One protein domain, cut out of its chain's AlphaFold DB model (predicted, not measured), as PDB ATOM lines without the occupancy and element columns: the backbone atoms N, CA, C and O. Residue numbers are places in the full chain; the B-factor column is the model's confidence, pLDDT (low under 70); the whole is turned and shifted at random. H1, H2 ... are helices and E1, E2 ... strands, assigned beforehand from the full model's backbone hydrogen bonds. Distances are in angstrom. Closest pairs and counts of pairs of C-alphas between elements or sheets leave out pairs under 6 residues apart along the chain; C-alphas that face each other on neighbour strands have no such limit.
ATOM      1  N   ASN A  33     -15.785  20.904  13.128       93.75
ATOM      2  CA  ASN A  33     -17.089  21.425  12.719       93.75
ATOM      3  C   ASN A  33     -17.538  22.651  13.542       93.75
ATOM      4  O   ASN A  33     -18.678  23.087  13.392       93.75
ATOM      5  N   GLY A  34     -16.690  23.169  14.439       89.75
ATOM      6  CA  GLY A  34     -17.000  24.314  15.299       89.75
ATOM      7  C   GLY A  34     -17.957  24.003  16.454       89.75
ATOM      8  O   GLY A  34     -18.414  24.921  17.128       89.75
ATOM      9  N   SER A  35     -18.286  22.728  16.688       91.94
ATOM     10  CA  SER A  35     -19.057  22.338  17.873       91.94
ATOM     11  C   SER A  35     -18.229  22.544  19.134       91.94
ATOM     12  O   SER A  35     -17.043  22.232  19.148       91.94
ATOM     13  N   VAL A  36     -18.869  23.010  20.205       93.81
ATOM     14  CA  VAL A  36     -18.239  23.136  21.522       93.81
ATOM     15  C   VAL A  36     -18.555  21.891  22.338       93.81
ATOM     16  O   VAL A  36     -19.721  21.588  22.587       93.81
ATOM     17  N   VAL A  37     -17.518  21.168  22.755       91.38
ATOM     18  CA  VAL A  37     -17.648  19.979  23.609       91.38
ATOM     19  C   VAL A  37     -16.771  20.182  24.840       91.38
ATOM     20  O   VAL A  37     -15.658  19.675  24.945       91.38
ATOM     21  N   HIS A  38     -17.281  20.988  25.768       94.62
ATOM     22  CA  HIS A  38     -16.602  21.375  26.998       94.62
ATOM     23  C   HIS A  38     -17.521  21.139  28.205       94.62
ATOM     24  O   HIS A  38     -18.726  21.360  28.112       94.62
ATOM     25  N   MET A  39     -16.959  20.638  29.311       92.38
ATOM     26  CA  MET A  39     -17.695  20.149  30.492       92.38
ATOM     27  C   MET A  39     -18.776  19.101  30.169       92.38
ATOM     28  O   MET A  39     -19.777  18.979  30.873       92.38
ATOM     29  N   ASN A  40     -18.580  18.307  29.113       91.50
ATOM     30  CA  ASN A  40     -19.529  17.258  28.757       91.50
ATOM     31  C   ASN A  40     -19.271  16.011  29.605       91.50
ATOM     32  O   ASN A  40     -18.247  15.349  29.436       91.50
ATOM     33  N   GLN A  41     -20.189  15.675  30.508       89.25
ATOM     34  CA  GLN A  41     -20.060  14.487  31.345       89.25
ATOM     35  C   GLN A  41     -20.738  13.279  30.693       89.25
ATOM     36  O   GLN A  41     -21.930  13.303  30.395       89.25
ATOM     37  N   SER A  42     -19.986  12.191  30.539       83.31
ATOM     38  CA  SER A  42     -20.502  10.889  30.119       83.31
ATOM     39  C   SER A  42     -20.050   9.826  31.114       83.31
ATOM     40  O   SER A  42     -18.859   9.556  31.268       83.31
ATOM     41  N   ASN A  43     -21.009   9.218  31.817       84.50
ATOM     42  CA  ASN A  43     -20.755   8.330  32.954       84.50
ATOM     43  C   ASN A  43     -19.886   9.015  34.033       84.50
ATOM     44  O   ASN A  43     -20.282  10.033  34.605       84.50
ATOM     45  N   ALA A  44     -18.716   8.441  34.316       81.75
ATOM     46  CA  ALA A  44     -17.737   8.952  35.270       81.75
ATOM     47  C   ALA A  44     -16.672   9.857  34.624       81.75
ATOM     48  O   ALA A  44     -15.834  10.390  35.338       81.75
ATOM     49  N   THR A  45     -16.709  10.042  33.301       84.06
ATOM     50  CA  THR A  45     -15.689  10.791  32.566       84.06
ATOM     51  C   THR A  45     -16.222  12.160  32.157       84.06
ATOM     52  O   THR A  45     -17.272  12.268  31.518       84.06
ATOM     53  N   LEU A  46     -15.486  13.215  32.491       90.62
ATOM     54  CA  LEU A  46     -15.737  14.576  32.040       90.62
ATOM     55  C   LEU A  46     -14.853  14.888  30.834       90.62
ATOM     56  O   LEU A  46     -13.629  14.819  30.904       90.62
ATOM     57  N   GLN A  47     -15.470  15.259  29.721       93.12
ATOM     58  CA  GLN A  47     -14.761  15.719  28.538       93.12
ATOM     59  C   GLN A  47     -14.571  17.232  28.591       93.12
ATOM     60  O   GLN A  47     -15.528  17.989  28.786       93.12
ATOM     61  N   LEU A  48     -13.333  17.665  28.383       94.56
ATOM     62  CA  LEU A  48     -12.931  19.065  28.405       94.56
ATOM     63  C   LEU A  48     -12.251  19.422  27.084       94.56
ATOM     64  O   LEU A  48     -11.242  18.827  26.709       94.56
ATOM     65  N   GLN A  49     -12.788  20.414  26.382       96.00
ATOM     66  CA  GLN A  49     -12.098  20.996  25.237       96.00
ATOM     67  C   GLN A  49     -10.856  21.747  25.724       96.00
ATOM     68  O   GLN A  49     -10.968  22.588  26.616       96.00
ATOM     69  N   VAL A  50      -9.685  21.413  25.178       93.88
ATOM     70  CA  VAL A  50      -8.388  21.846  25.725       93.88
ATOM     71  C   VAL A  50      -8.125  23.348  25.584       93.88
ATOM     72  O   VAL A  50      -7.514  23.946  26.461       93.88
ATOM     73  N   ASP A  51      -8.601  23.965  24.507       94.44
ATOM     74  CA  ASP A  51      -8.497  25.406  24.257       94.44
ATOM     75  C   ASP A  51      -9.356  26.211  25.239       94.44
ATOM     76  O   ASP A  51      -8.863  27.158  25.842       94.44
ATOM     77  N   ILE A  52     -10.606  25.794  25.456       95.81
ATOM     78  CA  ILE A  52     -11.512  26.439  26.411       95.81
ATOM     79  C   ILE A  52     -10.988  26.236  27.829       95.81
ATOM     80  O   ILE A  52     -10.869  27.197  28.573       95.81
ATOM     81  N   PHE A  53     -10.565  25.018  28.172       94.88
ATOM     82  CA  PHE A  53      -9.991  24.742  29.485       94.88
ATOM     83  C   PHE A  53      -8.749  25.596  29.775       94.88
ATOM     84  O   PHE A  53      -8.575  26.071  30.894       94.88
ATOM     85  N   ALA A  54      -7.880  25.816  28.782       94.19
ATOM     86  CA  ALA A  54      -6.726  26.694  28.952       94.19
ATOM     87  C   ALA A  54      -7.148  28.140  29.267       94.19
ATOM     88  O   ALA A  54      -6.538  28.772  30.130       94.19
ATOM     89  N   MET A  55      -8.208  28.631  28.619       96.31
ATOM     90  CA  MET A  55      -8.781  29.944  28.920       96.31
ATOM     91  C   MET A  55      -9.425  29.977  30.309       96.31
ATOM     92  O   MET A  55      -9.130  30.888  31.072       96.31
ATOM     93  N   ASP A  56     -10.188  28.950  30.693       95.06
ATOM     94  CA  ASP A  56     -10.786  28.858  32.032       95.06
ATOM     95  C   ASP A  56      -9.721  28.899  33.135       95.06
ATOM     96  O   ASP A  56      -9.928  29.495  34.190       95.06
ATOM     97  N   MET A  57      -8.567  28.262  32.909       93.81
ATOM     98  CA  MET A  57      -7.446  28.307  33.849       93.81
ATOM     99  C   MET A  57      -6.823  29.700  33.941       93.81
ATOM    100  O   MET A  57      -6.506  30.131  35.049       93.81
ATOM    101  N   ALA A  58      -6.665  30.405  32.819       93.81
ATOM    102  CA  ALA A  58      -6.177  31.783  32.823       93.81
ATOM    103  C   ALA A  58      -7.149  32.707  33.574       93.81
ATOM    104  O   ALA A  58      -6.747  33.384  34.520       93.81
ATOM    105  N   ASP A  59      -8.439  32.630  33.250       96.06
ATOM    106  CA  ASP A  59      -9.490  33.428  33.883       96.06
ATOM    107  C   ASP A  59      -9.597  33.135  35.387       96.06
ATOM    108  O   ASP A  59      -9.753  34.047  36.205       96.06
ATOM    109  N   ALA A  60      -9.474  31.866  35.788       94.06
ATOM    110  CA  ALA A  60      -9.483  31.475  37.194       94.06
ATOM    111  C   ALA A  60      -8.274  32.033  37.959       94.06
ATOM    112  O   ALA A  60      -8.423  32.460  39.109       94.06
ATOM    113  N   VAL A  61      -7.089  32.051  37.340       92.88
ATOM    114  CA  VAL A  61      -5.887  32.661  37.930       92.88
ATOM    115  C   VAL A  61      -6.068  34.167  38.077       92.88
ATOM    116  O   VAL A  61      -5.785  34.692  39.155       92.88
ATOM    117  N   ASP A  62      -6.596  34.849  37.064       94.25
ATOM    118  CA  ASP A  62      -6.856  36.289  37.120       94.25
ATOM    119  C   ASP A  62      -7.893  36.631  38.200       94.25
ATOM    120  O   ASP A  62      -7.702  37.543  39.010       94.25
ATOM    121  N   ALA A  63      -8.981  35.862  38.282       95.50
ATOM    122  CA  ALA A  63      -9.992  36.018  39.324       95.50
ATOM    123  C   ALA A  63      -9.405  35.788  40.725       95.50
ATOM    124  O   ALA A  63      -9.672  36.562  41.651       95.50
ATOM    125  N   TRP A  64      -8.570  34.758  40.886       95.00
ATOM    126  CA  TRP A  64      -7.886  34.494  42.145       95.00
ATOM    127  C   TRP A  64      -6.927  35.628  42.514       95.00
ATOM    128  O   TRP A  64      -7.002  36.124  43.639       95.00
ATOM    129  N   ALA A  65      -6.094  36.090  41.579       92.00
ATOM    130  CA  ALA A  65      -5.156  37.189  41.787       92.00
ATOM    131  C   ALA A  65      -5.875  38.464  42.257       92.00
ATOM    132  O   ALA A  65      -5.449  39.097  43.224       92.00
ATOM    133  N   ASN A  66      -7.023  38.778  41.652       94.38
ATOM    134  CA  ASN A  66      -7.877  39.885  42.078       94.38
ATOM    135  C   ASN A  66      -8.464  39.668  43.482       94.38
ATOM    136  O   ASN A  66      -8.496  40.596  44.291       94.38
ATOM    137  N   SER A  67      -8.897  38.445  43.805       96.12
ATOM    138  CA  SER A  67      -9.473  38.126  45.121       96.12
ATOM    139  C   SER A  67      -8.478  38.286  46.277       96.12
ATOM    140  O   SER A  67      -8.877  38.615  47.394       96.12
ATOM    141  N   VAL A  68      -7.180  38.109  46.004       95.62
ATOM    142  CA  VAL A  68      -6.086  38.209  46.986       95.62
ATOM    143  C   VAL A  68      -5.272  39.499  46.850       95.62
ATOM    144  O   VAL A  68      -4.212  39.628  47.463       95.62
ATOM    145  N   ALA A  69      -5.749  40.477  46.075       92.88
ATOM    146  CA  ALA A  69      -5.025  41.724  45.808       92.88
ATOM    147  C   ALA A  69      -4.674  42.512  47.085       92.88
ATOM    148  O   ALA A  69      -3.639  43.169  47.146       92.88
ATOM    149  N   ASN A  70      -5.512  42.412  48.124       94.31
ATOM    150  CA  ASN A  70      -5.317  43.103  49.403       94.31
ATOM    151  C   ASN A  70      -4.615  42.243  50.472       94.31
ATOM    152  O   ASN A  70      -4.414  42.714  51.592       94.31
ATOM    153  N   ASP A  71      -4.263  40.991  50.167       95.00
ATOM    154  CA  ASP A  71      -3.544  40.120  51.097       95.00
ATOM    155  C   ASP A  71      -2.033  40.304  50.924       95.00
ATOM    156  O   ASP A  71      -1.399  39.714  50.048       95.00
ATOM    157  N   THR A  72      -1.442  41.120  51.796       91.19
ATOM    158  CA  THR A  72      -0.009  41.431  51.763       91.19
ATOM    159  C   THR A  72       0.867  40.178  51.820       91.19
ATOM    160  O   THR A  72       1.904  40.132  51.165       91.19
ATOM    161  N   GLN A  73       0.475  39.136  52.562       93.25
ATOM    162  CA  GLN A  73       1.285  37.923  52.672       93.25
ATOM    163  C   GLN A  73       1.306  37.150  51.350       93.25
ATOM    164  O   GLN A  73       2.354  36.637  50.945       93.25
ATOM    165  N   ILE A  74       0.164  37.068  50.667       89.69
ATOM    166  CA  ILE A  74       0.059  36.408  49.364       89.69
ATOM    167  C   ILE A  74       0.800  37.218  48.294       89.69
ATOM    168  O   ILE A  74       1.569  36.633  47.529       89.69
ATOM    169  N   GLN A  75       0.661  38.545  48.294       91.38
ATOM    170  CA  GLN A  75       1.368  39.425  47.356       91.38
ATOM    171  C   GLN A  75       2.896  39.320  47.494       91.38
ATOM    172  O   GLN A  75       3.603  39.232  46.490       91.38
ATOM    173  N   GLU A  76       3.431  39.249  48.718       89.94
ATOM    174  CA  GLU A  76       4.874  39.048  48.920       89.94
ATOM    175  C   GLU A  76       5.356  37.690  48.393       89.94
ATOM    176  O   GLU A  76       6.433  37.594  47.807       89.94
ATOM    177  N   ARG A  77       4.549  36.631  48.527       89.38
ATOM    178  CA  ARG A  77       4.885  35.314  47.959       89.38
ATOM    179  C   ARG A  77       4.821  35.307  46.433       89.38
ATOM    180  O   ARG A  77       5.650  34.645  45.814       89.38
ATOM    181  N   MET A  78       3.884  36.039  45.829       85.25
ATOM    182  CA  MET A  78       3.778  36.166  44.370       85.25
ATOM    183  C   MET A  78       5.024  36.808  43.754       85.25
ATOM    184  O   MET A  78       5.460  36.376  42.692       85.25
ATOM    185  N   LYS A  79       5.657  37.772  44.437       83.56
ATOM    186  CA  LYS A  79       6.913  38.396  43.975       83.56
ATOM    187  C   LYS A  79       8.082  37.413  43.850       83.56
ATOM    188  O   LYS A  79       9.033  37.700  43.135       83.56
TER     189      LYS A  79
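AT A GLANCE: This is residues 33 to 79 of the 93 residues of an uncharacterized protein of uncultured bacterium (UniProt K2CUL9). One long helix, H1, makes most of the length, with the small strand hairpin E1 and E2 at its first end and the short helix H2 beyond its last. The 47 printed residues include two named strands and two named helices, in the order E1, E2, H1, H2; the sheet E1 - E2 is antiparallel and the class mixed. The whole is extended, with a radius of gyration of the C-alphas of 15.9 A and spans of 45 by 25 by 14 A.

HOW THE PARTS SIT: E1, residues 40 to 42, and E2, residues 45 to 49, form a hairpin, antiparallel at 155 degrees; N 47 and O 40, 2.8 A apart, are within hydrogen-bond range. H1, residues 50 to 67, is apart from E1. H2, residues 72 to 78, is apart from E1, E2 and H1. In H1 and H2 every O i to N i+4 pair is within hydrogen-bond range.

IN THESE COORDINATES: E1 begins at C-alpha 40 (-19.529, 17.258, 28.757) and spans 6.6 A, E2 13.1 A, H1 25.3 A. H2 spans 9.8 A and ends at C-alpha 78 (3.778, 36.166, 44.370).

THE WHOLE: The C-alphas farthest apart, of Asn 33 and Thr 72, are 47.1 A apart. The printed part has no cut, its three links are tight, and no printed residue is under 70 in pLDDT.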